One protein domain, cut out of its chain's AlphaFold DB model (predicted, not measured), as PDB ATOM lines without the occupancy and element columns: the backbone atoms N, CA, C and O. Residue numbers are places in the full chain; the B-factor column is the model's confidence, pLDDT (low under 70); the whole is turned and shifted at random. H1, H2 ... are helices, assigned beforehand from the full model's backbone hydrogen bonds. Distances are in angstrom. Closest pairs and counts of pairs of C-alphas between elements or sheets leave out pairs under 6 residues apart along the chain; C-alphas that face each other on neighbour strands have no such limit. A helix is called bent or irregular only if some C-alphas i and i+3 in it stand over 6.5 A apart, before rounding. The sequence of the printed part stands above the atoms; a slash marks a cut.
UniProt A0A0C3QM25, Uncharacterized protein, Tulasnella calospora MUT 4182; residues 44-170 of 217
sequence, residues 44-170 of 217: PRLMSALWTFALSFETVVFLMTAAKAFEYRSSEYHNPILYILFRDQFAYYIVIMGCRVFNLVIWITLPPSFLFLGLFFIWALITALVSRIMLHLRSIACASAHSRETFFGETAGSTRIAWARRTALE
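What this domain is: This is residues 44 to 170 of the 217 residues of an uncharacterized protein of Tulasnella calospora MUT 4182 (UniProt A0A0C3QM25). Three long helices run back and forth in a zigzag, with H2 in the middle, H1 on one side of it and H3 on the other, and the far part of H3, residues 145 to 170, sticks out beyond the other two as a long free arm. H1 and H2 make a narrow V that is closer where H1 begins and H2 ends and opens toward the link that joins them, while H3 folds back beside H2 with its first part, residues 114 to 129, and then runs on alone, with a kink near residue 154. The printed part has 127 residues, with three named helices in the order H1, H2, H3 and no named strand, and its class is all helix. The whole is extended, with a radius of gyration of the C-alphas of 24.3 A, and the C-alphas span 85 by 35 by 17 A, a rod whose length is made by H3 with its arm.

How they stand to each other: The first helix along the printed part, H1, is residues 45 to 74, and a tight link of 5 residues leads from it to H2, residues 80 to 109. H1 and H2 touch, with 8 pairs of C-alphas within 8 A. Their closest C-alphas, those of Ser 48 and Trp 107, are 6.9 A apart. The two run opposite ways at a shallow tilt of 19 degrees, a helical hairpin, and their centres are 10.7 A apart. A tight link of 2 residues leads on from H2 to H3, residues 112 to 170. H2 and H3 touch, with 12 pairs of C-alphas within 8 A, and H3 does so with residues 114 to 129 alone. Their closest C-alphas, those of Asn 103 and Gly 118, are 5.5 A apart. They also form a helical hairpin, running opposite ways at a shallow tilt of 10 degrees, and their centres are 23.9 A apart. H1 and H3 are apart. H3 has a kink of 42 degrees near residue 154. H3 is irregular, but only just: C-alphas 113 and 116 are 6.7 A apart, and its line is a rough one. In H1 and H2 every O i to N i+4 pair is within hydrogen-bond range, and in H3 51 of 55 are.

Where its parts are: H1 runs from Arg 45, with its C-alpha at (89.808, 37.166, 44.882), to Ser 74, and measures 43.8 A from first to last C-alpha. H2 runs from Pro 80, with its C-alpha at (106.208, -1.253, 25.626), to Thr 109, a length of 43.9 A. H3 is the longest helix, with 59 residues from Pro 112 to Glu 170, and measures 82.8 A from first to last C-alpha. The C-alpha of Glu 170, where H3 ends, is at (124.927, -38.945, 43.411).

The domain as a whole: The two C-alphas farthest apart are those of Pro 111 and Leu 169, 85.1 A. Residues 74 to 80 stand free, and so do residues 145 to 170, which belong to H3. Without these stretches the body has 94 residues and spans 50 by 28 by 14 A, with a radius of gyration of 16.0 A. The printed part runs from residue 44 to residue 170 without a cut. Both links are tight, and there is no long link. The mean pLDDT of the printed part is 74.1. The model's confidence is low, under 70, in 38 residues: 44 to 48, 74 to 78, 80, and 144 to 170.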
ATOM      1  N   PRO A  44      87.533  36.227  48.890       66.38
ATOM      2  CA  PRO A  44      88.902  36.623  48.590       66.38
ATOM      3  C   PRO A  44      89.204  36.301  47.122       66.38
ATOM      4  O   PRO A  44      89.280  35.133  46.732       66.38
ATOM      5  N   ARG A  45      89.400  37.334  46.292       65.44
ATOM      6  CA  ARG A  45      89.808  37.166  44.882       65.44
ATOM      7  C   ARG A  45      91.135  36.413  44.766       65.44
ATOM      8  O   ARG A  45      91.356  35.686  43.798       65.44
ATOM      9  N   LEU A  46      91.971  36.517  45.798       67.56
ATOM     10  CA  LEU A  46      93.222  35.782  45.925       67.56
ATOM     11  C   LEU A  46      93.048  34.256  45.974       67.56
ATOM     12  O   LEU A  46      93.926  33.547  45.487       67.56
ATOM     13  N   MET A  47      91.913  33.725  46.451       68.75
ATOM     14  CA  MET A  47      91.678  32.274  46.401       68.75
ATOM     15  C   MET A  47      91.582  31.781  44.962       68.75
ATOM     16  O   MET A  47      92.210  30.784  44.618       68.75
ATOM     17  N   SER A  48      90.891  32.510  44.084       69.75
ATOM     18  CA  SER A  48      90.877  32.176  42.657       69.75
ATOM     19  C   SER A  48      92.273  32.272  42.037       69.75
ATOM     20  O   SER A  48      92.608  31.451  41.188       69.75
ATOM     21  N   ALA A  49      93.097  33.237  42.459       73.88
ATOM     22  CA  ALA A  49      94.468  33.380  41.970       73.88
ATOM     23  C   ALA A  49      95.356  32.188  42.368       73.88
ATOM     24  O   ALA A  49      96.138  31.717  41.542       73.88
ATOM     25  N   LEU A  50      95.188  31.650  43.582       75.69
ATOM     26  CA  LEU A  50      95.866  30.429  44.034       75.69
ATOM     27  C   LEU A  50      95.542  29.232  43.131       75.69
ATOM     28  O   LEU A  50      96.452  28.524  42.699       75.69
ATOM     29  N   TRP A  51      94.265  29.030  42.797       76.06
ATOM     30  CA  TRP A  51      93.844  27.947  41.902       76.06
ATOM     31  C   TRP A  51      94.385  28.121  40.484       76.06
ATOM     32  O   TRP A  51      94.853  27.150  39.890       76.06
ATOM     33  N   THR A  52      94.378  29.348  39.958       78.69
ATOM     34  CA  THR A  52      94.950  29.660  38.640       78.69
ATOM     35  C   THR A  52      96.455  29.404  38.601       78.69
ATOM     36  O   THR A  52      96.953  28.852  37.623       78.69
ATOM     37  N   PHE A  53      97.181  29.762  39.663       79.06
ATOM     38  CA  PHE A  53      98.621  29.520  39.760       79.06
ATOM     39  C   PHE A  53      98.948  28.026  39.888       79.06
ATOM     40  O   PHE A  53      99.884  27.534  39.263       79.06
ATOM     41  N   ALA A  54      98.147  27.275  40.649       79.44
ATOM     42  CA  ALA A  54      98.280  25.822  40.720       79.44
ATOM     43  C   ALA A  54      98.051  25.171  39.343       79.44
ATOM     44  O   ALA A  54      98.849  24.340  38.918       79.44
ATOM     45  N   LEU A  55      97.015  25.604  38.615       82.81
ATOM     46  CA  LEU A  55      96.719  25.151  37.252       82.81
ATOM     47  C   LEU A  55      97.851  25.472  36.272       82.81
ATOM     48  O   LEU A  55      98.237  24.614  35.481       82.81
ATOM     49  N   SER A  56      98.394  26.692  36.311       80.00
ATOM     50  CA  SER A  56      99.482  27.097  35.414       80.00
ATOM     51  C   SER A  56     100.784  26.357  35.711       80.00
ATOM     52  O   SER A  56     101.536  26.019  34.800       80.00
ATOM     53  N   PHE A  57     101.055  26.045  36.974       78.50
ATOM     54  CA  PHE A  57     102.191  25.205  37.317       78.50
ATOM     55  C   PHE A  57     101.990  23.760  36.837       78.50
ATOM     56  O   PHE A  57     102.882  23.187  36.204       78.50
ATOM     57  N   GLU A  58     100.804  23.192  37.072       81.19
ATOM     58  CA  GLU A  58     100.441  21.854  36.599       81.19
ATOM     59  C   GLU A  58     100.551  21.759  35.057       81.19
ATOM     60  O   GLU A  58     101.030  20.734  34.563       81.19
ATOM     61  N   THR A  59     100.191  22.799  34.279       83.06
ATOM     62  CA  THR A  59     100.386  22.824  32.805       83.06
ATOM     63  C   THR A  59     101.846  22.828  32.395       83.06
ATOM     64  O   THR A  59     102.220  22.072  31.501       83.06
ATOM     65  N   VAL A  60     102.681  23.650  33.028       83.62
ATOM     66  CA  VAL A  60     104.102  23.767  32.669       83.62
ATOM     67  C   VAL A  60     104.835  22.455  32.925       83.62
ATOM     68  O   VAL A  60     105.577  21.985  32.057       83.62
ATOM     69  N   VAL A  61     104.604  21.836  34.086       81.31
ATOM     70  CA  VAL A  61     105.204  20.538  34.427       81.31
ATOM     71  C   VAL A  61     104.775  19.482  33.418       81.31
ATOM     72  O   VAL A  61     105.615  18.762  32.885       81.31
ATOM     73  N   PHE A  62     103.487  19.429  33.092       83.69
ATOM     74  CA  PHE A  62     102.986  18.486  32.106       83.69
ATOM     75  C   PHE A  62     103.548  18.718  30.709       83.69
ATOM     76  O   PHE A  62     103.919  17.754  30.051       83.69
ATOM     77  N   LEU A  63     103.651  19.969  30.260       84.44
ATOM     78  CA  LEU A  63     104.200  20.293  28.947       84.44
ATOM     79  C   LEU A  63     105.668  19.861  28.854       84.44
ATOM     80  O   LEU A  63     106.073  19.256  27.864       84.44
ATOM     81  N   MET A  64     106.443  20.101  29.914       80.50
ATOM     82  CA  MET A  64     107.820  19.617  30.047       80.50
ATOM     83  C   MET A  64     107.887  18.087  30.000       80.50
ATOM     84  O   MET A  64     108.690  17.523  29.254       80.50
ATOM     85  N   THR A  65     107.029  17.403  30.762       84.00
ATOM     86  CA  THR A  65     106.956  15.937  30.785       84.00
ATOM     87  C   THR A  65     106.541  15.369  29.430       84.00
ATOM     88  O   THR A  65     107.147  14.406  28.967       84.00
ATOM     89  N   ALA A  66     105.561  15.978  28.764       83.50
ATOM     90  CA  ALA A  66     105.088  15.575  27.447       83.50
ATOM     91  C   ALA A  66     106.171  15.790  26.384       83.50
ATOM     92  O   ALA A  66     106.458  14.868  25.627       83.50
ATOM     93  N   ALA A  67     106.829  16.952  26.364       84.31
ATOM     94  CA  ALA A  67     107.927  17.234  25.441       84.31
ATOM     95  C   ALA A  67     109.059  16.205  25.585       84.31
ATOM     96  O   ALA A  67     109.506  15.632  24.593       84.31
ATOM     97  N   LYS A  68     109.451  15.891  26.826       82.00
ATOM     98  CA  LYS A  68     110.443  14.844  27.110       82.00
ATOM     99  C   LYS A  68     109.971  13.449  26.709       82.00
ATOM    100  O   LYS A  68     110.768  12.656  26.218       82.00
ATOM    101  N   ALA A  69     108.687  13.151  26.882       79.12
ATOM    102  CA  ALA A  69     108.107  11.878  26.470       79.12
ATOM    103  C   ALA A  69     108.094  11.715  24.945       79.12
ATOM    104  O   ALA A  69     108.389  10.630  24.449       79.12
ATOM    105  N   PHE A  70     107.787  12.777  24.196       81.06
ATOM    106  CA  PHE A  70     107.825  12.770  22.732       81.06
ATOM    107  C   PHE A  70     109.255  12.646  22.196       81.06
ATOM    108  O   PHE A  70     109.488  11.867  21.274       81.06
ATOM    109  N   GLU A  71     110.213  13.341  22.814       81.00
ATOM    110  CA  GLU A  71     111.642  13.219  22.500       81.00
ATOM    111  C   GLU A  71     112.135  11.777  22.728       81.00
ATOM    112  O   GLU A  71     112.745  11.175  21.844       81.00
ATOM    113  N   TYR A  72     111.778  11.177  23.869       71.50
ATOM    114  CA  TYR A  72     112.125   9.789  24.183       71.50
ATOM    115  C   TYR A  72     111.427   8.783  23.261       71.50
ATOM    116  O   TYR A  72     112.027   7.781  22.893       71.50
ATOM    117  N   ARG A  73     110.188   9.059  22.838       70.44
ATOM    118  CA  ARG A  73     109.455   8.223  21.877       70.44
ATOM    119  C   ARG A  73     110.087   8.218  20.486       70.44
ATOM    120  O   ARG A  73     109.947   7.231  19.771       70.44
ATOM    121  N   SER A  74     110.737   9.314  20.098       67.19
ATOM    122  CA  SER A  74     111.443   9.411  18.819       67.19
ATOM    123  C   SER A  74     112.789   8.678  18.828       67.19
ATOM    124  O   SER A  74     113.290   8.348  17.758       67.19
ATOM    125  N   SER A  75     113.376   8.429  20.003       68.12
ATOM    126  CA  SER A  75     114.533   7.546  20.153       68.12
ATOM    127  C   SER A  75     114.069   6.095  20.260       68.12
ATOM    128  O   SER A  75     113.188   5.761  21.041       68.12
ATOM    129  N   GLU A  76     114.680   5.221  19.472       60.91
ATOM    130  CA  GLU A  76     114.287   3.844  19.137       60.91
ATOM    131  C   GLU A  76     114.311   2.820  20.306       60.91
ATOM    132  O   GLU A  76     114.425   1.616  20.102       60.91
ATOM    133  N   TYR A  77     114.177   3.260  21.559       58.62
ATOM    134  CA  TYR A  77     114.113   2.397  22.738       58.62
ATOM    135  C   TYR A  77     112.660   2.000  23.042       58.62
ATOM    136  O   TYR A  77     111.981   2.575  23.897       58.62
ATOM    137  N   HIS A  78     112.177   0.984  22.323       60.66
ATOM    138  CA  HIS A  78     110.849   0.384  22.495       60.66
ATOM    139  C   HIS A  78     110.723  -0.362  23.836       60.66
ATOM    140  O   HIS A  78     110.853  -1.581  23.914       60.66
ATOM    141  N   ASN A  79     110.411   0.369  24.906       71.50
ATOM    142  CA  ASN A  79     109.916  -0.213  26.151       71.50
ATOM    143  C   ASN A  79     108.376  -0.168  26.149       71.50
ATOM    144  O   ASN A  79     107.800   0.858  26.528       71.50
ATOM    145  N   PRO A  80     107.673  -1.247  25.747       68.81
ATOM    146  CA  PRO A  80     106.208  -1.253  25.626       68.81
ATOM    147  C   PRO A  80     105.499  -0.941  26.954       68.81
ATOM    148  O   PRO A  80     104.417  -0.357  26.963       68.81
ATOM    149  N   ILE A  81     106.144  -1.250  28.083       72.38
ATOM    150  CA  ILE A  81     105.648  -0.953  29.433       72.38
ATOM    151  C   ILE A  81     105.628   0.559  29.700       72.38
ATOM    152  O   ILE A  81     104.628   1.083  30.188       72.38
ATOM    153  N   LEU A  82     106.702   1.275  29.344       73.00
ATOM    154  CA  LEU A  82     106.783   2.729  29.525       73.00
ATOM    155  C   LEU A  82     105.741   3.452  28.675       73.00
ATOM    156  O   LEU A  82     105.162   4.435  29.126       73.00
ATOM    157  N   TYR A  83     105.470   2.947  27.471       73.69
ATOM    158  CA  TYR A  83     104.481   3.537  26.577       73.69
ATOM    159  C   TYR A  83     103.053   3.469  27.141       73.69
ATOM    160  O   TYR A  83     102.338   4.473  27.143       73.69
ATOM    161  N   ILE A  84     102.653   2.302  27.658       75.19
ATOM    162  CA  ILE A  84     101.326   2.107  28.261       75.19
ATOM    163  C   ILE A  84     101.183   2.981  29.513       75.19
ATOM    164  O   ILE A  84     100.181   3.681  29.662       75.19
ATOM    165  N   LEU A  85     102.220   3.011  30.358       76.38
ATOM    166  CA  LEU A  85     102.252   3.836  31.563       76.38
ATOM    167  C   LEU A  85     102.097   5.332  31.240       76.38
ATOM    168  O   LEU A  85     101.308   6.028  31.876       76.38
ATOM    169  N   PHE A  86     102.816   5.824  30.226       76.75
ATOM    170  CA  PHE A  86     102.757   7.230  29.817       76.75
ATOM    171  C   PHE A  86     101.390   7.632  29.274       76.75
ATOM    172  O   PHE A  86     100.886   8.712  29.593       76.75
ATOM    173  N   ARG A  87     100.784   6.771  28.453       80.00
ATOM    174  CA  ARG A  87      99.464   7.021  27.868       80.00
ATOM    175  C   ARG A  87      98.394   7.142  28.950       80.00
ATOM    176  O   ARG A  87      97.559   8.044  28.889       80.00
ATOM    177  N   ASP A  88      98.444   6.268  29.947       81.44
ATOM    178  CA  ASP A  88      97.488   6.298  31.046       81.44
ATOM    179  C   ASP A  88      97.711   7.526  31.931       81.44
ATOM    180  O   ASP A  88      96.757   8.243  32.235       81.44
ATOM    181  N   GLN A  89      98.967   7.847  32.260       81.38
ATOM    182  CA  GLN A  89      99.310   9.049  33.024       81.38
ATOM    183  C   GLN A  89      98.799  10.334  32.346       81.38
ATOM    184  O   GLN A  89      98.298  11.234  33.021       81.38
ATOM    185  N   PHE A  90      98.872  10.402  31.014       83.19
ATOM    186  CA  PHE A  90      98.353  11.519  30.222       83.19
ATOM    187  C   PHE A  90      96.822  11.629  30.300       83.19
ATOM    188  O   PHE A  90      96.290  12.723  30.491       83.19
ATOM    189  N   ALA A  91      96.104  10.505  30.214       85.00
ATOM    190  CA  ALA A  91      94.650  10.488  30.362       85.00
ATOM    191  C   ALA A  91      94.215  10.952  31.764       85.00
ATOM    192  O   ALA A  91      93.313  11.783  31.889       85.00
ATOM    193  N   TYR A  92      94.895  10.483  32.814       82.19
ATOM    194  CA  TYR A  92      94.635  10.918  34.190       82.19
ATOM    195  C   TYR A  92      94.886  12.409  34.382       82.19
ATOM    196  O   TYR A  92      94.089  13.090  35.027       82.19
ATOM    197  N   TYR A  93      95.956  12.926  33.783       83.75
ATOM    198  CA  TYR A  93      96.259  14.346  33.826       83.75
ATOM    199  C   TYR A  93      95.136  15.193  33.207       83.75
ATOM    200  O   TYR A  93      94.684  16.147  33.836       83.75
ATOM    201  N   ILE A  94      94.616  14.817  32.032       85.06
ATOM    202  CA  ILE A  94      93.499  15.537  31.391       85.06
ATOM    203  C   ILE A  94      92.264  15.570  32.296       85.06
ATOM    204  O   ILE A  94      91.628  16.615  32.432       85.06
ATOM    205  N   VAL A  95      91.933  14.446  32.937       85.94
ATOM    206  CA  VAL A  95      90.786  14.371  33.854       85.94
ATOM    207  C   VAL A  95      90.980  15.313  35.045       85.94
ATOM    208  O   VAL A  95      90.071  16.078  35.373       85.94
ATOM    209  N   ILE A  96      92.167  15.310  35.660       84.25
ATOM    210  CA  ILE A  96      92.495  16.193  36.790       84.25
ATOM    211  C   ILE A  96      92.421  17.665  36.366       84.25
ATOM    212  O   ILE A  96      91.796  18.465  37.062       84.25
ATOM    213  N   MET A  97      92.968  18.011  35.199       84.44
ATOM    214  CA  MET A  97      92.896  19.367  34.648       84.44
ATOM    215  C   MET A  97      91.459  19.803  34.382       84.44
ATOM    216  O   MET A  97      91.075  20.906  34.764       84.44
ATOM    217  N   GLY A  98      90.632  18.933  33.799       85.38
ATOM    218  CA  GLY A  98      89.209  19.201  33.597       85.38
ATOM    219  C   GLY A  98      88.481  19.468  34.916       85.38
ATOM    220  O   GLY A  98      87.714  20.424  35.018       85.38
ATOM    221  N   CYS A  99      88.775  18.692  35.961       84.12
ATOM    222  CA  CYS A  99      88.214  18.916  37.294       84.12
ATOM    223  C   CYS A  99      88.692  20.226  37.936       84.12
ATOM    224  O   CYS A  99      87.897  20.912  38.579       84.12
ATOM    225  N   ARG A 100      89.959  20.608  37.746       83.19
ATOM    226  CA  ARG A 100      90.501  21.898  38.206       83.19
ATOM    227  C   ARG A 100      89.850  23.077  37.485       83.19
ATOM    228  O   ARG A 100      89.456  24.040  38.137       83.19
ATOM    229  N   VAL A 101      89.685  22.988  36.166       85.25
ATOM    230  CA  VAL A 101      88.981  24.004  35.367       85.25
ATOM    231  C   VAL A 101      87.521  24.099  35.796       85.25
ATOM    232  O   VAL A 101      87.022  25.197  36.013       85.25
ATOM    233  N   PHE A 102      86.846  22.969  36.004       85.12
ATOM    234  CA  PHE A 102      85.480  22.946  36.525       85.12
ATOM    235  C   PHE A 102      85.377  23.607  37.908       85.12
ATOM    236  O   PHE A 102      84.468  24.398  38.148       85.12
ATOM    237  N   ASN A 103      86.343  23.358  38.797       82.69
ATOM    238  CA  ASN A 103      86.421  24.028  40.094       82.69
ATOM    239  C   ASN A 103      86.587  25.551  39.935       82.69
ATOM    240  O   ASN A 103      85.880  26.312  40.591       82.69
ATOM    241  N   LEU A 104      87.443  25.997  39.014       81.69
ATOM    242  CA  LEU A 104      87.632  27.417  38.703       81.69
ATOM    243  C   LEU A 104      86.358  28.060  38.125       81.69
ATOM    244  O   LEU A 104      86.002  29.175  38.505       81.69
ATOM    245  N   VAL A 105      85.620  27.342  37.275       84.62
ATOM    246  CA  VAL A 105      84.310  27.784  36.769       84.62
ATOM    247  C   VAL A 105      83.310  27.925  37.914       84.62
ATOM    248  O   VAL A 105      82.637  28.954  37.990       84.62
ATOM    249  N   ILE A 106      83.246  26.959  38.837       83.19
ATOM    250  CA  ILE A 106      82.404  27.050  40.043       83.19
ATOM    251  C   ILE A 106      82.775  28.287  40.865       83.19
ATOM    252  O   ILE A 106      81.886  29.019  41.292       83.19
ATOM    253  N   TRP A 107      84.067  28.562  41.046       75.88
ATOM    254  CA  TRP A 107      84.534  29.744  41.775       75.88
ATOM    255  C   TRP A 107      84.066  31.067  41.158       75.88
ATOM    256  O   TRP A 107      83.733  31.998  41.896       75.88
ATOM    257  N   ILE A 108      84.026  31.156  39.827       79.00
ATOM    258  CA  ILE A 108      83.598  32.367  39.111       79.00
ATOM    259  C   ILE A 108      82.070  32.504  39.106       79.00
ATOM    260  O   ILE A 108      81.553  33.614  39.212       79.00
ATOM    261  N   THR A 109      81.343  31.393  38.976       83.19
ATOM    262  CA  THR A 109      79.899  31.410  38.675       83.19
ATOM    263  C   THR A 109      78.993  31.185  39.884       83.19
ATOM    264  O   THR A 109      77.887  31.723  39.906       83.19
ATOM    265  N   LEU A 110      79.418  30.422  40.898       79.94
ATOM    266  CA  LEU A 110      78.543  29.996  41.996       79.94
ATOM    267  C   LEU A 110      78.757  30.801  43.295       79.94
ATOM    268  O   LEU A 110      79.818  31.389  43.519       79.94
ATOM    269  N   PRO A 111      77.738  30.858  44.177       76.00
ATOM    270  CA  PRO A 111      77.852  31.440  45.510       76.00
ATOM    271  C   PRO A 111      78.759  30.631  46.458       76.00
ATOM    272  O   PRO A 111      78.949  29.430  46.255       76.00
ATOM    273  N   PRO A 112      79.321  31.273  47.506       70.12
ATOM    274  CA  PRO A 112      80.387  30.712  48.345       70.12
ATOM    275  C   PRO A 112      80.019  29.396  49.051       70.12
ATOM    276  O   PRO A 112      80.895  28.597  49.370       70.12
ATOM    277  N   SER A 113      78.726  29.120  49.224       74.69
ATOM    278  CA  SER A 113      78.205  27.861  49.764       74.69
ATOM    279  C   SER A 113      78.554  26.625  48.920       74.69
ATOM    280  O   SER A 113      78.730  25.542  49.475       74.69
ATOM    281  N   PHE A 114      78.718  26.763  47.601       76.25
ATOM    282  CA  PHE A 114      79.040  25.641  46.707       76.25
ATOM    283  C   PHE A 114      80.544  25.389  46.538       76.25
ATOM    284  O   PHE A 114      80.941  24.395  45.928       76.25
ATOM    285  N   LEU A 115      81.401  26.241  47.104       73.44
ATOM    286  CA  LEU A 115      82.856  26.084  47.012       73.44
ATOM    287  C   LEU A 115      83.340  24.814  47.716       73.44
ATOM    288  O   LEU A 115      84.206  24.106  47.202       73.44
ATOM    289  N   PHE A 116      82.725  24.484  48.853       78.19
ATOM    290  CA  PHE A 116      82.997  23.240  49.565       78.19
ATOM    291  C   PHE A 116      82.674  22.015  48.708       78.19
ATOM    292  O   PHE A 116      83.453  21.068  48.694       78.19
ATOM    293  N   LEU A 117      81.588  22.055  47.928       81.44
ATOM    294  CA  LEU A 117      81.228  20.969  47.016       81.44
ATOM    295  C   LEU A 117      82.341  20.728  45.986       81.44
ATOM    296  O   LEU A 117      82.784  19.596  45.808       81.44
ATOM    297  N   GLY A 118      82.837  21.799  45.358       79.25
ATOM    298  CA  GLY A 118      83.934  21.715  44.393       79.25
ATOM    299  C   GLY A 118      85.237  21.201  45.014       79.25
ATOM    300  O   GLY A 118      85.959  20.432  44.374       79.25
ATOM    301  N   LEU A 119      85.538  21.598  46.254       81.25
ATOM    302  CA  LEU A 119      86.729  21.157  46.982       81.25
ATOM    303  C   LEU A 119      86.651  19.675  47.373       81.25
ATOM    304  O   LEU A 119      87.587  18.920  47.119       81.25
ATOM    305  N   PHE A 120      85.537  19.229  47.954       85.88
ATOM    306  CA  PHE A 120      85.367  17.822  48.320       85.88
ATOM    307  C   PHE A 120      85.324  16.922  47.089       85.88
ATOM    308  O   PHE A 120      85.899  15.834  47.106       85.88
ATOM    309  N   PHE A 121      84.719  17.394  45.998       85.19
ATOM    310  CA  PHE A 121      84.704  16.670  44.733       85.19
ATOM    311  C   PHE A 121      86.117  16.461  44.179       85.19
ATOM    312  O   PHE A 121      86.468  15.339  43.816       85.19
ATOM    313  N   ILE A 122      86.956  17.505  44.163       84.12
ATOM    314  CA  ILE A 122      88.323  17.373  43.643       84.12
ATOM    315  C   ILE A 122      89.174  16.461  44.525       84.12
ATOM    316  O   ILE A 122      89.934  15.651  44.003       84.12
ATOM    317  N   TRP A 123      89.010  16.542  45.847       87.25
ATOM    318  CA  TRP A 123      89.689  15.656  46.789       87.25
ATOM    319  C   TRP A 123      89.297  14.198  46.566       87.25
ATOM    320  O   TRP A 123      90.172  13.358  46.365       87.25
ATOM    321  N   ALA A 124      87.995  13.907  46.519       89.38
ATOM    322  CA  ALA A 124      87.494  12.559  46.279       89.38
ATOM    323  C   ALA A 124      87.992  12.000  44.939       89.38
ATOM    324  O   ALA A 124      88.422  10.848  44.861       89.38
ATOM    325  N   LEU A 125      87.981  12.827  43.892       86.25
ATOM    326  CA  LEU A 125      88.443  12.442  42.568       86.25
ATOM    327  C   LEU A 125      89.953  12.173  42.549       86.25
ATOM    328  O   LEU A 125      90.362  11.126  42.056       86.25
ATOM    329  N   ILE A 126      90.779  13.045  43.135       85.94
ATOM    330  CA  ILE A 126      92.229  12.823  43.240       85.94
ATOM    331  C   ILE A 126      92.511  11.507  43.972       85.94
ATOM    332  O   ILE A 126      93.259  10.676  43.456       85.94
ATOM    333  N   THR A 127      91.876  11.272  45.124       90.38
ATOM    334  CA  THR A 127      92.048  10.024  45.879       90.38
ATOM    335  C   THR A 127      91.646   8.806  45.045       90.38
ATOM    336  O   THR A 127      92.409   7.845  44.961       90.38
ATOM    337  N   ALA A 128      90.498   8.859  44.363       89.31
ATOM    338  CA  ALA A 128      90.029   7.762  43.522       89.31
ATOM    339  C   ALA A 128      90.979   7.469  42.348       89.31
ATOM    340  O   ALA A 128      91.247   6.302  42.047       89.31
ATOM    341  N   LEU A 129      91.512   8.504  41.689       86.06
ATOM    342  CA  LEU A 129      92.451   8.338  40.576       86.06
ATOM    343  C   LEU A 129      93.785   7.762  41.057       86.06
ATOM    344  O   LEU A 129      94.288   6.826  40.440       86.06
ATOM    345  N   VAL A 130      94.316   8.236  42.188       86.81
ATOM    346  CA  VAL A 130      95.542   7.684  42.789       86.81
ATOM    347  C   VAL A 130      95.365   6.202  43.130       86.81
ATOM    348  O   VAL A 130      96.230   5.389  42.793       86.81
ATOM    349  N   SER A 131      94.232   5.815  43.726       90.88
ATOM    350  CA  SER A 131      93.941   4.404  44.010       90.88
ATOM    351  C   SER A 131      93.889   3.556  42.736       90.88
ATOM    352  O   SER A 131      94.468   2.469  42.699       90.88
ATOM    353  N   ARG A 132      93.244   4.053  41.671       88.38
ATOM    354  CA  ARG A 132      93.186   3.352  40.377       88.38
ATOM    355  C   ARG A 132      94.565   3.205  39.739       88.38
ATOM    356  O   ARG A 132      94.873   2.122  39.252       88.38
ATOM    357  N   ILE A 133      95.406   4.240  39.793       85.56
ATOM    358  CA  ILE A 133      96.785   4.198  39.281       85.56
ATOM    359  C   ILE A 133      97.603   3.144  40.030       85.56
ATOM    360  O   ILE A 133      98.241   2.307  39.397       85.56
ATOM    361  N   MET A 134      97.542   3.130  41.364       86.31
ATOM    362  CA  MET A 134      98.262   2.152  42.190       86.31
ATOM    363  C   MET A 134      97.835   0.711  41.887       86.31
ATOM    364  O   MET A 134      98.678  -0.181  41.775       86.31
ATOM    365  N   LEU A 135      96.531   0.475  41.710       86.56
ATOM    366  CA  LEU A 135      96.001  -0.841  41.346       86.56
ATOM    367  C   LEU A 135      96.413  -1.253  39.931       86.56
ATOM    368  O   LEU A 135      96.827  -2.395  39.727       86.56
ATOM    369  N   HIS A 136      96.350  -0.328  38.971       84.56
ATOM    370  CA  HIS A 136      96.767  -0.594  37.600       84.56
ATOM    371  C   HIS A 136      98.262  -0.930  37.536       84.56
ATOM    372  O   HIS A 136      98.642  -1.947  36.954       84.56
ATOM    373  N   LEU A 137      99.100  -0.170  38.247       80.81
ATOM    374  CA  LEU A 137     100.535  -0.424  38.351       80.81
ATOM    375  C   LEU A 137     100.827  -1.801  38.960       80.81
ATOM    376  O   LEU A 137     101.650  -2.550  38.433       80.81
ATOM    377  N   ARG A 138     100.116  -2.168  40.034       85.00
ATOM    378  CA  ARG A 138     100.242  -3.491  40.661       85.00
ATOM    379  C   ARG A 138      99.823  -4.610  39.710       85.00
ATOM    380  O   ARG A 138     100.498  -5.633  39.657       85.00
ATOM    381  N   SER A 139      98.747  -4.418  38.947       83.50
ATOM    382  CA  SER A 139      98.285  -5.411  37.972       83.50
ATOM    383  C   SER A 139      99.319  -5.653  36.866       83.50
ATOM    384  O   SER A 139      99.617  -6.804  36.555       83.50
ATOM    385  N   ILE A 140      99.950  -4.588  36.357       81.56
ATOM    386  CA  ILE A 140     101.023  -4.678  35.360       81.56
ATOM    387  C   ILE A 140     102.262  -5.345  35.967       81.56
ATOM    388  O   ILE A 140     102.861  -6.215  35.334       81.56
ATOM    389  N   ALA A 141     102.627  -4.999  37.204       80.38
ATOM    390  CA  ALA A 141     103.754  -5.615  37.900       80.38
ATOM    391  C   ALA A 141     103.546  -7.130  38.083       80.38
ATOM    392  O   ALA A 141     104.430  -7.915  37.739       80.38
ATOM    393  N   CYS A 142     102.361  -7.563  38.525       79.75
ATOM    394  CA  CYS A 142     102.024  -8.983  38.652       79.75
ATOM    395  C   CYS A 142     101.968  -9.703  37.293       79.75
ATOM    396  O   CYS A 142     102.485 -10.812  37.180       79.75
ATOM    397  N   ALA A 143     101.412  -9.077  36.250       74.81
ATOM    398  CA  ALA A 143     101.397  -9.648  34.901       74.81
ATOM    399  C   ALA A 143     102.819  -9.816  34.330       74.81
ATOM    400  O   ALA A 143     103.133 -10.836  33.717       74.81
ATOM    401  N   SER A 144     103.711  -8.856  34.593       65.12
ATOM    402  CA  SER A 144     105.119  -8.942  34.192       65.12
ATOM    403  C   SER A 144     105.888 -10.028  34.955       65.12
ATOM    404  O   SER A 144     106.724 -10.715  34.368       65.12
ATOM    405  N   ALA A 145     105.565 -10.241  36.237       63.75
ATOM    406  CA  ALA A 145     106.123 -11.326  37.038       63.75
ATOM    407  C   ALA A 145     105.669 -12.700  36.518       63.75
ATOM    408  O   ALA A 145     106.498 -13.591  36.356       63.75
ATOM    409  N   HIS A 146     104.389 -12.843  36.160       59.47
ATOM    410  CA  HIS A 146     103.862 -14.081  35.580       59.47
ATOM    411  C   HIS A 146     104.503 -14.406  34.222       59.47
ATOM    412  O   HIS A 146     104.874 -15.549  33.971       59.47
ATOM    413  N   SER A 147     104.738 -13.395  33.376       53.44
ATOM    414  CA  SER A 147     105.449 -13.579  32.104       53.44
ATOM    415  C   SER A 147     106.926 -13.961  32.299       53.44
ATOM    416  O   SER A 147     107.490 -14.698  31.484       53.44
ATOM    417  N   ARG A 148     107.561 -13.497  33.391       47.09
ATOM    418  CA  ARG A 148     108.891 -13.965  33.813       47.09
ATOM    419  C   ARG A 148     108.853 -15.403  34.305       47.09
ATOM    420  O   ARG A 148     109.794 -16.114  33.996       47.09
ATOM    421  N   GLU A 149     107.816 -15.850  35.009       51.53
ATOM    422  CA  GLU A 149     107.690 -17.256  35.420       51.53
ATOM    423  C   GLU A 149     107.390 -18.202  34.256       51.53
ATOM    424  O   GLU A 149     107.877 -19.324  34.272       51.53
ATOM    425  N   THR A 150     106.673 -17.776  33.211       51.84
ATOM    426  CA  THR A 150     106.515 -18.600  32.000       51.84
ATOM    427  C   THR A 150     107.807 -18.675  31.182       51.84
ATOM    428  O   THR A 150     108.141 -19.746  30.686       51.84
ATOM    429  N   PHE A 151     108.588 -17.587  31.111       49.16
ATOM    430  CA  PHE A 151     109.917 -17.589  30.477       49.16
ATOM    431  C   PHE A 151     110.959 -18.371  31.301       49.16
ATOM    432  O   PHE A 151     111.720 -19.172  30.762       49.16
ATOM    433  N   PHE A 152     110.946 -18.213  32.628       47.03
ATOM    434  CA  PHE A 152     111.705 -19.060  33.548       47.03
ATOM    435  C   PHE A 152     111.124 -20.468  33.660       47.03
ATOM    436  O   PHE A 152     111.812 -21.330  34.175       47.03
ATOM    437  N   GLY A 153     109.914 -20.745  33.177       44.62
ATOM    438  CA  GLY A 153     109.293 -22.072  33.178       44.62
ATOM    439  C   GLY A 153     109.984 -23.025  32.205       44.62
ATOM    440  O   GLY A 153     110.232 -24.183  32.546       44.62
ATOM    441  N   GLU A 154     110.411 -22.521  31.044       47.81
ATOM    442  CA  GLU A 154     111.248 -23.272  30.098       47.81
ATOM    443  C   GLU A 154     112.668 -23.513  30.643       47.81
ATOM    444  O   GLU A 154     113.231 -24.596  30.468       47.81
ATOM    445  N   THR A 155     113.234 -22.570  31.405       50.84
ATOM    446  CA  THR A 155     114.543 -22.757  32.067       50.84
ATOM    447  C   THR A 155     114.455 -23.533  33.389       50.84
ATOM    448  O   THR A 155     115.417 -24.205  33.769       50.84
ATOM    449  N   ALA A 156     113.306 -23.519  34.066       48.22
ATOM    450  CA  ALA A 156     113.000 -24.284  35.276       48.22
ATOM    451  C   ALA A 156     112.776 -25.763  34.949       48.22
ATOM    452  O   ALA A 156     113.176 -26.630  35.726       48.22
ATOM    453  N   GLY A 157     112.215 -26.065  33.773       50.88
ATOM    454  CA  GLY A 157     112.217 -27.418  33.217       50.88
ATOM    455  C   GLY A 157     113.644 -27.932  33.007       50.88
ATOM    456  O   GLY A 157     113.986 -29.014  33.481       50.88
ATOM    457  N   SER A 158     114.515 -27.120  32.397       48.12
ATOM    458  CA  SER A 158     115.920 -27.484  32.144       48.12
ATOM    459  C   SER A 158     116.747 -27.644  33.428       48.12
ATOM    460  O   SER A 158     117.504 -28.606  33.574       48.12
ATOM    461  N   THR A 159     116.539 -26.781  34.428       51.91
ATOM    462  CA  THR A 159     117.191 -26.937  35.740       51.91
ATOM    463  C   THR A 159     116.634 -28.123  36.521       51.91
ATOM    464  O   THR A 159     117.428 -28.841  37.115       51.91
ATOM    465  N   ARG A 160     115.330 -28.432  36.476       54.41
ATOM    466  CA  ARG A 160     114.800 -29.665  37.094       54.41
ATOM    467  C   ARG A 160     115.370 -30.932  36.455       54.41
ATOM    468  O   ARG A 160     115.673 -31.868  37.186       54.41
ATOM    469  N   ILE A 161     115.586 -30.955  35.137       56.56
ATOM    470  CA  ILE A 161     116.242 -32.087  34.457       56.56
ATOM    471  C   ILE A 161     117.724 -32.177  34.860       56.56
ATOM    472  O   ILE A 161     118.225 -33.275  35.099       56.56
ATOM    473  N   ALA A 162     118.420 -31.045  35.001       56.41
ATOM    474  CA  ALA A 162     119.806 -31.019  35.469       56.41
ATOM    475  C   ALA A 162     119.942 -31.458  36.939       56.41
ATOM    476  O   ALA A 162     120.834 -32.241  37.255       56.41
ATOM    477  N   TRP A 163     119.038 -31.019  37.820       55.28
ATOM    478  CA  TRP A 163     119.004 -31.416  39.230       55.28
ATOM    479  C   TRP A 163     118.607 -32.884  39.401       55.28
ATOM    480  O   TRP A 163     119.275 -33.581  40.154       55.28
ATOM    481  N   ALA A 164     117.620 -33.387  38.648       55.00
ATOM    482  CA  ALA A 164     117.257 -34.808  38.646       55.00
ATOM    483  C   ALA A 164     118.389 -35.699  38.107       55.00
ATOM    484  O   ALA A 164     118.625 -36.792  38.619       55.00
ATOM    485  N   ARG A 165     119.137 -35.230  37.098       52.59
ATOM    486  CA  ARG A 165     120.327 -35.936  36.604       52.59
ATOM    487  C   ARG A 165     121.459 -35.921  37.636       52.59
ATOM    488  O   ARG A 165     122.157 -36.921  37.755       52.59
ATOM    489  N   ARG A 166     121.631 -34.827  38.388       53.47
ATOM    490  CA  ARG A 166     122.653 -34.719  39.444       53.47
ATOM    491  C   ARG A 166     122.352 -35.629  40.631       53.47
ATOM    492  O   ARG A 166     123.242 -36.357  41.055       53.47
ATOM    493  N   THR A 167     121.108 -35.649  41.105       57.59
ATOM    494  CA  THR A 167     120.697 -36.515  42.219       57.59
ATOM    495  C   THR A 167     120.721 -37.996  41.844       57.59
ATOM    496  O   THR A 167     121.120 -38.821  42.662       57.59
ATOM    497  N   ALA A 168     120.390 -38.354  40.596       57.28
ATOM    498  CA  ALA A 168     120.556 -39.726  40.111       57.28
ATOM    499  C   ALA A 168     122.034 -40.164  40.106       57.28
ATOM    500  O   ALA A 168     122.353 -41.270  40.545       57.28
ATOM    501  N   LEU A 169     122.946 -39.287  39.674       58.00
ATOM    502  CA  LEU A 169     124.384 -39.570  39.648       58.00
ATOM    503  C   LEU A 169     124.966 -39.687  41.066       58.00
ATOM    504  O   LEU A 169     125.710 -40.627  41.337       58.00
ATOM    505  N   GLU A 170     124.558 -38.820  41.995       57.31
ATOM    506  CA  GLU A 170     124.927 -38.945  43.411       57.31
ATOM    507  C   GLU A 170     124.409 -40.253  44.018       57.31
ATOM    508  O   GLU A 170     125.187 -40.979  44.634       57.31
TER     509      GLU A 170